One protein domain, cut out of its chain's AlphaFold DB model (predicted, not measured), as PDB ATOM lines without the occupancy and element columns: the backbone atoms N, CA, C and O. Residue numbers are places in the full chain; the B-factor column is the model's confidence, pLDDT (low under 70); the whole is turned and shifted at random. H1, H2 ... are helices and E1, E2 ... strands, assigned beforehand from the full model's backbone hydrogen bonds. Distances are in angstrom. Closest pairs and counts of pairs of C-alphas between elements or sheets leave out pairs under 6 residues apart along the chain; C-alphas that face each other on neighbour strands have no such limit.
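This is residues 208 to 285 of the 291 residues of an uncharacterized protein of Lignipirellula cremea (UniProt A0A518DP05). A long, slender hairpin of the strands E3 and E4 makes the longest axis; at one of its ends the short helix H2 folds back beside the start of E3, and toward the other end a second, shorter hairpin of E1 and E2 comes near E4 with the last residue of E2. Between E2 and H2 the chain bows away from the long hairpin in a loop that holds the small helix H1, and residues 227 to 233 stick out. The printed part has 78 residues with two named helices and four named strands, in the order E1, E2, H1, H2, E3, E4, in a mixed class of helices and strands. Each hairpin is an antiparallel sheet of two strands, in the orders E1 - E2 and E3 - E4. The whole is loose, with a radius of gyration of the C-alphas of 15.4 A, and flat, with spans of 47 by 33 by 16 A.

E1, residues 208 to 213, is 15.5 A long and begins at C-alpha 208 at (15.661, 250.013, 4.650). E2, residues 217 to 223, is 18.7 A long. H1, residues 231 to 235, is 6.5 A long, and H2, residues 243 to 251, is 12.3 A long. E3, residues 254 to 266, is 36.2 A long and begins at C-alpha 254 at (0.272, 269.258, 29.268). E4, residues 272 to 284, is 37.5 A long and ends at C-alpha 284 at (2.748, 269.615, 32.945).

E1 and E2 form a hairpin, antiparallel at 149 degrees between their directions, with N 211 and O 219 within hydrogen-bond range at 2.8 A. The closest C-alphas of E2 and E4 are those of Val 223 and Val 273, 7.6 A apart. E1 is apart from E3 and E4. H1 is apart from H2, E3 and E4. The closest C-alphas of H2 and E3 are those of Gln 246 and Val 256, 6.8 A apart, and H2 and E4 are near each other. E3 and E4 form a hairpin, antiparallel at 163 degrees, with N 255 and O 283 within hydrogen-bond range at 2.7 A and N 265 and O 273 at 2.8 A. In H1 and H2 every O i to N i+4 pair is within hydrogen-bond range.

The two C-alphas farthest apart are those of Arg 251 and Asp 269, 47.3 A. The printed part has no cut, and no link is long. Residues 227 to 233, of which 231 to 233 belong to H1, stand free. The mean pLDDT of the printed part is 85.6, and no printed residue is under 70.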
ATOM      1  N   ASP A 208      16.368 250.071   3.374       87.38
ATOM      2  CA  ASP A 208      15.661 250.013   4.650       87.38
ATOM      3  C   ASP A 208      16.690 249.894   5.785       87.38
ATOM      4  O   ASP A 208      17.631 249.098   5.699       87.38
ATOM      5  N   LEU A 209      16.537 250.693   6.840       84.00
ATOM      6  CA  LEU A 209      17.364 250.681   8.043       84.00
ATOM      7  C   LEU A 209      16.533 250.192   9.228       84.00
ATOM      8  O   LEU A 209      15.621 250.877   9.684       84.00
ATOM      9  N   THR A 210      16.894 249.037   9.783       88.12
ATOM     10  CA  THR A 210      16.281 248.533  11.015       88.12
ATOM     11  C   THR A 210      16.986 249.116  12.235       88.12
ATOM     12  O   THR A 210      18.123 248.757  12.536       88.12
ATOM     13  N   LEU A 211      16.299 249.990  12.965       80.50
ATOM     14  CA  LEU A 211      16.716 250.471  14.278       80.50
ATOM     15  C   LEU A 211      16.135 249.572  15.364       80.50
ATOM     16  O   LEU A 211      14.949 249.253  15.349       80.50
ATOM     17  N   VAL A 212      16.967 249.185  16.327       84.00
ATOM     18  CA  VAL A 212      16.515 248.517  17.550       84.00
ATOM     19  C   VAL A 212      16.398 249.588  18.627       84.00
ATOM     20  O   VAL A 212      17.398 250.189  19.006       84.00
ATOM     21  N   VAL A 213      15.175 249.851  19.076       79.69
ATOM     22  CA  VAL A 213      14.873 250.791  20.160       79.69
ATOM     23  C   VAL A 213      14.946 250.046  21.495       79.69
ATOM     24  O   VAL A 213      14.705 248.833  21.556       79.69
ATOM     25  N   ASP A 214      15.282 250.763  22.567       71.69
ATOM     26  CA  ASP A 214      15.298 250.229  23.929       71.69
ATOM     27  C   ASP A 214      13.985 249.490  24.243       71.69
ATOM     28  O   ASP A 214      12.888 249.987  23.993       71.69
ATOM     29  N   GLY A 215      14.102 248.254  24.736       83.12
ATOM     30  CA  GLY A 215      12.972 247.323  24.867       83.12
ATOM     31  C   GLY A 215      12.869 246.281  23.745       83.12
ATOM     32  O   GLY A 215      11.958 245.457  23.763       83.12
ATOM     33  N   GLY A 216      13.812 246.272  22.795       85.38
ATOM     34  CA  GLY A 216      13.915 245.244  21.751       85.38
ATOM     35  C   GLY A 216      12.939 245.433  20.587       85.38
ATOM     36  O   GLY A 216      12.835 244.561  19.722       85.38
ATOM     37  N   GLN A 217      12.235 246.566  20.546       87.00
ATOM     38  CA  GLN A 217      11.349 246.906  19.442       87.00
ATOM     39  C   GLN A 217      12.183 247.280  18.214       87.00
ATOM     40  O   GLN A 217      13.063 248.134  18.281       87.00
ATOM     41  N   GLN A 218      11.895 246.642  17.082       87.62
ATOM     42  CA  GLN A 218      12.542 246.947  15.809       87.62
ATOM     43  C   GLN A 218      11.676 247.917  15.005       87.62
ATOM     44  O   GLN A 218      10.479 247.689  14.829       87.62
ATOM     45  N   VAL A 219      12.284 248.994  14.518       82.81
ATOM     46  CA  VAL A 219      11.657 250.003  13.660       82.81
ATOM     47  C   VAL A 219      12.386 249.998  12.325       82.81
ATOM     48  O   VAL A 219      13.593 250.218  12.285       82.81
ATOM     49  N   ASN A 220      11.667 249.731  11.236       84.00
ATOM     50  CA  ASN A 220      12.224 249.806   9.890       84.00
ATOM     51  C   ASN A 220      12.016 251.225   9.335       84.00
ATOM     52  O   ASN A 220      10.877 251.676   9.220       84.00
ATOM     53  N   LEU A 221      13.111 251.923   9.033       83.12
ATOM     54  CA  LEU A 221      13.111 253.262   8.459       83.12
ATOM     55  C   LEU A 221      13.616 253.239   7.010       83.12
ATOM     56  O   LEU A 221      14.733 252.779   6.770       83.12
ATOM     57  N   PRO A 222      12.872 253.806   6.050       82.25
ATOM     58  CA  PRO A 222      13.384 253.983   4.698       82.25
ATOM     59  C   PRO A 222      14.560 254.973   4.681       82.25
ATOM     60  O   PRO A 222      14.507 256.050   5.276       82.25
ATOM     61  N   VAL A 223      15.624 254.617   3.962       83.50
ATOM     62  CA  VAL A 223      16.811 255.451   3.737       83.50
ATOM     63  C   VAL A 223      16.715 256.082   2.356       83.50
ATOM     64  O   VAL A 223      16.615 255.377   1.352       83.50
ATOM     65  N   TYR A 224      16.802 257.405   2.287       83.88
ATOM     66  CA  TYR A 224      16.790 258.163   1.034       83.88
ATOM     67  C   TYR A 224      18.180 258.722   0.722       83.88
ATOM     68  O   TYR A 224      18.979 258.978   1.625       83.88
ATOM     69  N   ASP A 225      18.489 258.894  -0.562       83.81
ATOM     70  CA  ASP A 225      19.705 259.591  -0.981       83.81
ATOM     71  C   ASP A 225      19.503 261.103  -0.804       83.81
ATOM     72  O   ASP A 225      18.451 261.637  -1.152       83.81
ATOM     73  N   LEU A 226      20.507 261.808  -0.279       79.56
ATOM     74  CA  LEU A 226      20.395 263.231   0.059       79.56
ATOM     75  C   LEU A 226      20.071 264.101  -1.167       79.56
ATOM     76  O   LEU A 226      19.463 265.156  -1.032       79.56
ATOM     77  N   LYS A 227      20.466 263.648  -2.362       81.88
ATOM     78  CA  LYS A 227      20.171 264.322  -3.636       81.88
ATOM     79  C   LYS A 227      18.703 264.211  -4.064       81.88
ATOM     80  O   LYS A 227      18.245 265.038  -4.844       81.88
ATOM     81  N   ASP A 228      18.009 263.186  -3.572       80.81
ATOM     82  CA  ASP A 228      16.611 262.891  -3.890       80.81
ATOM     83  C   ASP A 228      15.665 263.453  -2.814       80.81
ATOM     84  O   ASP A 228      14.458 263.542  -3.029       80.81
ATOM     85  N   ILE A 229      16.210 263.850  -1.657       77.38
ATOM     86  CA  ILE A 229      15.472 264.551  -0.609       77.38
ATOM     87  C   ILE A 229      15.238 265.990  -1.066       77.38
ATOM     88  O   ILE A 229      16.173 266.772  -1.247       77.38
ATOM     89  N   ASP A 230      13.966 266.347  -1.220       77.38
ATOM     90  CA  ASP A 230      13.564 267.722  -1.486       77.38
ATOM     91  C   ASP A 230      14.065 268.642  -0.356       77.38
ATOM     92  O   ASP A 230      13.908 268.341   0.832       77.38
ATOM     93  N   GLN A 231      14.632 269.801  -0.708       75.88
ATOM     94  CA  GLN A 231      14.992 270.822   0.278       75.88
ATOM     95  C   GLN A 231      13.800 271.220   1.150       75.88
ATOM     96  O   GLN A 231      13.999 271.640   2.289       75.88
ATOM     97  N   GLN A 232      12.574 271.095   0.638       76.56
ATOM     98  CA  GLN A 232      11.374 271.356   1.419       76.56
ATOM     99  C   GLN A 232      11.214 270.373   2.590       76.56
ATOM    100  O   GLN A 232      10.866 270.800   3.686       76.56
ATOM    101  N   TRP A 233      11.566 269.096   2.416       77.88
ATOM    102  CA  TRP A 233      11.529 268.102   3.495       77.88
ATOM    103  C   TRP A 233      12.548 268.407   4.600       77.88
ATOM    104  O   TRP A 233      12.256 268.239   5.779       77.88
ATOM    105  N   LEU A 234      13.727 268.925   4.234       76.44
ATOM    106  CA  LEU A 234      14.732 269.375   5.207       76.44
ATOM    107  C   LEU A 234      14.287 270.618   5.993       76.44
ATOM    108  O   LEU A 234      14.794 270.859   7.087       76.44
ATOM    109  N   ARG A 235      13.375 271.423   5.437       77.94
ATOM    110  CA  ARG A 235      12.829 272.619   6.100       77.94
ATOM    111  C   ARG A 235      11.640 272.293   6.992       77.94
ATOM    112  O   ARG A 235      11.486 272.914   8.038       77.94
ATOM    113  N   GLU A 236      10.817 271.338   6.578       81.50
ATOM    114  CA  GLU A 236       9.606 270.926   7.283       81.50
ATOM    115  C   GLU A 236       9.620 269.411   7.498       81.50
ATOM    116  O   GLU A 236       8.877 268.674   6.842       81.50
ATOM    117  N   PRO A 237      10.485 268.918   8.403       75.06
ATOM    118  CA  PRO A 237      10.513 267.506   8.716       75.06
ATOM    119  C   PRO A 237       9.156 267.076   9.293       75.06
ATOM    120  O   PRO A 237       8.522 267.819  10.057       75.06
ATOM    121  N   PRO A 238       8.687 265.872   8.935       72.00
ATOM    122  CA  PRO A 238       7.448 265.345   9.469       72.00
ATOM    123  C   PRO A 238       7.516 265.231  10.992       72.00
ATOM    124  O   PRO A 238       8.510 264.774  11.550       72.00
ATOM    125  N   ARG A 239       6.429 265.631  11.652       81.88
ATOM    126  CA  ARG A 239       6.307 265.625  13.112       81.88
ATOM    127  C   ARG A 239       5.867 264.247  13.598       81.88
ATOM    128  O   ARG A 239       4.939 263.669  13.036       81.88
ATOM    129  N   ALA A 240       6.481 263.761  14.671       78.50
ATOM    130  CA  ALA A 240       6.152 262.486  15.306       78.50
ATOM    131  C   ALA A 240       4.758 262.482  15.954       78.50
ATOM    132  O   ALA A 240       4.128 261.434  16.060       78.50
ATOM    133  N   ILE A 241       4.272 263.654  16.378       83.81
ATOM    134  CA  ILE A 241       2.955 263.834  16.995       83.81
ATOM    135  C   ILE A 241       2.124 264.747  16.101       83.81
ATOM    136  O   ILE A 241       2.548 265.869  15.793       83.81
ATOM    137  N   ALA A 242       0.938 264.281  15.709       87.62
ATOM    138  CA  ALA A 242       0.000 265.079  14.934       87.62
ATOM    139  C   ALA A 242      -0.409 266.342  15.713       87.62
ATOM    140  O   ALA A 242      -0.455 266.353  16.944       87.62
ATOM    141  N   GLU A 243      -0.726 267.430  15.007       87.88
ATOM    142  CA  GLU A 243      -1.167 268.667  15.673       87.88
ATOM    143  C   GLU A 243      -2.437 268.456  16.508       87.88
ATOM    144  O   GLU A 243      -2.591 269.079  17.555       87.88
ATOM    145  N   GLU A 244      -3.312 267.539  16.092       92.25
ATOM    146  CA  GLU A 244      -4.517 267.174  16.838       92.25
ATOM    147  C   GLU A 244      -4.183 266.555  18.203       92.25
ATOM    148  O   GLU A 244      -4.715 266.988  19.226       92.25
ATOM    149  N   ASP A 245      -3.241 265.613  18.244       92.00
ATOM    150  CA  ASP A 245      -2.794 264.975  19.487       92.00
ATOM    151  C   ASP A 245      -2.124 265.985  20.422       92.00
ATOM    152  O   ASP A 245      -2.334 265.964  21.636       92.00
ATOM    153  N   GLN A 246      -1.363 266.925  19.856       92.50
ATOM    154  CA  GLN A 246      -0.776 268.016  20.624       92.50
ATOM    155  C   GLN A 246      -1.862 268.896  21.261       92.50
ATOM    156  O   GLN A 246      -1.790 269.181  22.454       92.50
ATOM    157  N   GLN A 247      -2.901 269.271  20.510       93.50
ATOM    158  CA  GLN A 247      -4.032 270.043  21.041       93.50
ATOM    159  C   GLN A 247      -4.819 269.271  22.106       93.50
ATOM    160  O   GLN A 247      -5.377 269.865  23.029       93.50
ATOM    161  N   ILE A 248      -4.911 267.945  21.983       94.00
ATOM    162  CA  ILE A 248      -5.509 267.093  23.015       94.00
ATOM    163  C   ILE A 248      -4.671 267.174  24.298       94.00
ATOM    164  O   ILE A 248      -5.225 267.481  25.352       94.00
ATOM    165  N   LEU A 249      -3.352 266.975  24.215       93.81
ATOM    166  CA  LEU A 249      -2.444 267.062  25.367       93.81
ATOM    167  C   LEU A 249      -2.488 268.443  26.035       93.81
ATOM    168  O   LEU A 249      -2.573 268.532  27.262       93.81
ATOM    169  N   GLU A 250      -2.532 269.511  25.241       92.69
ATOM    170  CA  GLU A 250      -2.659 270.889  25.728       92.69
ATOM    171  C   GLU A 250      -3.978 271.137  26.464       92.69
ATOM    172  O   GLU A 250      -3.975 271.741  27.538       92.69
ATOM    173  N   ARG A 251      -5.099 270.596  25.970       93.50
ATOM    174  CA  ARG A 251      -6.389 270.650  26.681       93.50
ATOM    175  C   ARG A 251      -6.366 269.918  28.021       93.50
ATOM    176  O   ARG A 251      -7.099 270.307  28.927       93.50
ATOM    177  N   PHE A 252      -5.527 268.895  28.162       94.31
ATOM    178  CA  PHE A 252      -5.312 268.185  29.424       94.31
ATOM    179  C   PHE A 252      -4.298 268.871  30.350       94.31
ATOM    180  O   PHE A 252      -3.954 268.318  31.392       94.31
ATOM    181  N   GLY A 253      -3.834 270.074  30.003       94.12
ATOM    182  CA  GLY A 253      -2.879 270.816  30.819       94.12
ATOM    183  C   GLY A 253      -1.448 270.300  30.690       94.12
ATOM    184  O   GLY A 253      -0.642 270.531  31.586       94.12
ATOM    185  N   TYR A 254      -1.106 269.618  29.595       95.50
ATOM    186  CA  TYR A 254       0.272 269.258  29.268       95.50
ATOM    187  C   TYR A 254       0.810 270.152  28.157       95.50
ATOM    188  O   TYR A 254       0.126 270.454  27.190       95.50
ATOM    189  N   ARG A 255       2.072 270.550  28.256       93.38
ATOM    190  CA  ARG A 255       2.805 271.206  27.179       93.38
ATOM    191  C   ARG A 255       3.767 270.206  26.557       93.38
ATOM    192  O   ARG A 255       4.519 269.532  27.255       93.38
ATOM    193  N   VAL A 256       3.755 270.140  25.234       93.44
ATOM    194  CA  VAL A 256       4.664 269.291  24.466       93.44
ATOM    195  C   VAL A 256       5.854 270.141  24.031       93.44
ATOM    196  O   VAL A 256       5.717 271.020  23.184       93.44
ATOM    197  N   LEU A 257       7.016 269.912  24.636       91.81
ATOM    198  CA  LEU A 257       8.288 270.470  24.191       91.81
ATOM    199  C   LEU A 257       8.903 269.520  23.164       91.81
ATOM    200  O   LEU A 257       8.887 268.301  23.342       91.81
ATOM    201  N   ARG A 258       9.425 270.082  22.077       88.94
ATOM    202  CA  ARG A 258      10.020 269.327  20.974       88.94
ATOM    203  C   ARG A 258      11.454 269.779  20.771       88.94
ATOM    204  O   ARG A 258      11.719 270.978  20.760       88.94
ATOM    205  N   ASP A 259      12.342 268.818  20.577       88.88
ATOM    206  CA  ASP A 259      13.731 269.045  20.195       88.88
ATOM    207  C   ASP A 259      14.067 268.129  19.016       88.88
ATOM    208  O   ASP A 259      13.954 266.909  19.116       88.88
ATOM    209  N   GLN A 260      14.437 268.713  17.879       86.44
ATOM    210  CA  GLN A 260      14.767 267.969  16.666       86.44
ATOM    211  C   GLN A 260      16.267 268.043  16.417       86.44
ATOM    212  O   GLN A 260      16.844 269.126  16.319       86.44
ATOM    213  N   ARG A 261      16.903 266.879  16.282       85.25
ATOM    214  CA  ARG A 261      18.344 266.762  16.050       85.25
ATOM    215  C   ARG A 261      18.621 265.819  14.888       85.25
ATOM    216  O   ARG A 261      17.953 264.804  14.724       85.25
ATOM    217  N   LEU A 262      19.630 266.140  14.085       84.75
ATOM    218  CA  LEU A 262      20.133 265.247  13.042       84.75
ATOM    219  C   LEU A 262      21.278 264.414  13.616       84.75
ATOM    220  O   LEU A 262      22.311 264.964  13.995       84.75
ATOM    221  N   THR A 263      21.108 263.094  13.651       84.69
ATOM    222  CA  THR A 263      22.133 262.169  14.145       84.69
ATOM    223  C   THR A 263      22.786 261.445  12.966       84.69
ATOM    224  O   THR A 263      22.088 260.747  12.224       84.69
ATOM    225  N   PRO A 264      24.109 261.577  12.759       87.50
ATOM    226  CA  PRO A 264      24.809 260.792  11.754       87.50
ATOM    227  C   PRO A 264      24.933 259.336  12.216       87.50
ATOM    228  O   PRO A 264      25.503 259.048  13.268       87.50
ATOM    229  N   VAL A 265      24.438 258.404  11.408       86.88
ATOM    230  CA  VAL A 265      24.548 256.959  11.622       86.88
ATOM    231  C   VAL A 265      25.453 256.373  10.549       86.88
ATOM    232  O   VAL A 265      25.269 256.624   9.359       86.88
ATOM    233  N   ARG A 266      26.454 255.596  10.967       85.62
ATOM    234  CA  ARG A 266      27.387 254.936  10.050       85.62
ATOM    235  C   ARG A 266      26.835 253.577   9.619       85.62
ATOM    236  O   ARG A 266      26.506 252.749  10.464       85.62
ATOM    237  N   LEU A 267      26.757 253.349   8.313       86.88
ATOM    238  CA  LEU A 267      26.321 252.089   7.711       86.88
ATOM    239  C   LEU A 267      27.472 251.059   7.643       86.88
ATOM    240  O   LEU A 267      28.647 251.444   7.709       86.88
ATOM    241  N   PRO A 268      27.174 249.752   7.459       83.81
ATOM    242  CA  PRO A 268      28.192 248.701   7.324       83.81
ATOM    243  C   PRO A 268      29.153 248.897   6.143       83.81
ATOM    244  O   PRO A 268      30.293 248.442   6.190       83.81
ATOM    245  N   ASP A 269      28.711 249.592   5.093       86.94
ATOM    246  CA  ASP A 269      29.526 249.939   3.923       86.94
ATOM    247  C   ASP A 269      30.473 251.134   4.172       86.94
ATOM    248  O   ASP A 269      31.263 251.505   3.304       86.94
ATOM    249  N   GLY A 270      30.422 251.726   5.369       90.06
ATOM    250  CA  GLY A 270      31.232 252.867   5.782       90.06
ATOM    251  C   GLY A 270      30.658 254.229   5.396       90.06
ATOM    252  O   GLY A 270      31.256 255.237   5.778       90.06
ATOM    253  N   SER A 271      29.529 254.277   4.688       86.25
ATOM    254  CA  SER A 271      28.817 255.522   4.400       86.25
ATOM    255  C   SER A 271      28.067 256.047   5.634       86.25
ATOM    256  O   SER A 271      27.936 255.350   6.645       86.25
ATOM    257  N   TYR A 272      27.611 257.302   5.581       84.38
ATOM    258  CA  TYR A 272      26.836 257.935   6.651       84.38
ATOM    259  C   TYR A 272      25.429 258.267   6.164       84.38
ATOM    260  O   TYR A 272      25.252 258.763   5.052       84.38
ATOM    261  N   VAL A 273      24.448 258.048   7.034       85.50
ATOM    262  CA  VAL A 273      23.061 258.489   6.868       85.50
ATOM    263  C   VAL A 273      22.758 259.499   7.960       85.50
ATOM    264  O   VAL A 273      23.102 259.283   9.119       85.50
ATOM    265  N   LEU A 274      22.118 260.607   7.599       82.50
ATOM    266  CA  LEU A 274      21.571 261.538   8.580       82.50
ATOM    267  C   LEU A 274      20.168 261.073   8.947       82.50
ATOM    268  O   LEU A 274      19.284 261.033   8.094       82.50
ATOM    269  N   VAL A 275      19.979 260.713  10.211       84.69
ATOM    270  CA  VAL A 275      18.681 260.307  10.741       84.69
ATOM    271  C   VAL A 275      18.114 261.478  11.542       84.69
ATOM    272  O   VAL A 275      18.745 261.890  12.520       84.69
ATOM    273  N   PRO A 276      16.958 262.049  11.155       80.75
ATOM    274  CA  PRO A 276      16.263 262.995  12.012       80.75
ATOM    275  C   PRO A 276      15.731 262.250  13.236       80.75
ATOM    276  O   PRO A 276      15.012 261.260  13.119       80.75
ATOM    277  N   VAL A 277      16.106 262.726  14.415       84.12
ATOM    278  CA  VAL A 277      15.608 262.242  15.697       84.12
ATOM    279  C   VAL A 277      14.812 263.377  16.319       84.12
ATOM    280  O   VAL A 277      15.338 264.470  16.530       84.12
ATOM    281  N   GLU A 278      13.538 263.127  16.600       87.06
ATOM    282  CA  GLU A 278      12.688 264.055  17.339       87.06
ATOM    283  C   GLU A 278      12.547 263.562  18.781       87.06
ATOM    284  O   GLU A 278      11.985 262.500  19.045       87.06
ATOM    285  N   GLY A 279      13.091 264.336  19.715       88.31
ATOM    286  CA  GLY A 279      12.830 264.199  21.136       88.31
ATOM    287  C   GLY A 279      11.548 264.939  21.489       88.31
ATOM    288  O   GLY A 279      11.402 266.128  21.195       88.31
ATOM    289  N   VAL A 280      10.620 264.244  22.142       90.62
ATOM    290  CA  VAL A 280       9.403 264.852  22.680       90.62
ATOM    291  C   VAL A 280       9.439 264.769  24.196       90.62
ATOM    292  O   VAL A 280       9.549 263.683  24.761       90.62
ATOM    293  N   GLN A 281       9.291 265.914  24.854       90.38
ATOM    294  CA  GLN A 281       9.140 265.997  26.298       90.38
ATOM    295  C   GLN A 281       7.755 266.549  26.630       90.38
ATOM    296  O   GLN A 281       7.399 267.661  26.244       90.38
ATOM    297  N   ILE A 282       6.960 265.764  27.349       92.25
ATOM    298  CA  ILE A 282       5.639 266.181  27.822       92.25
ATOM    299  C   ILE A 282       5.823 266.716  29.239       92.25
ATOM    300  O   ILE A 282       6.140 265.957  30.150       92.25
ATOM    301  N   VAL A 283       5.648 268.022  29.422       93.31
ATOM    302  CA  VAL A 283       5.738 268.675  30.734       93.31
ATOM    303  C   VAL A 283       4.348 269.127  31.177       93.31
ATOM    304  O   VAL A 283       3.580 269.611  30.347       93.31
ATOM    305  N   PRO A 284       3.975 268.999  32.459       92.69
ATOM    306  CA  PRO A 284       2.748 269.615  32.945       92.69
ATOM    307  C   PRO A 284       2.837 271.134  32.746       92.69
ATOM    308  O   PRO A 284       3.836 271.769  33.091       92.69
ATOM    309  N   ALA A 285       1.800 271.731  32.164       91.44
ATOM    310  CA  ALA A 285       1.686 273.173  32.035       91.44
ATOM    311  C   ALA A 285       1.376 273.744  33.423       91.44
ATOM    312  O   ALA A 285       0.224 273.816  33.845       91.44
TER     313      ALA A 285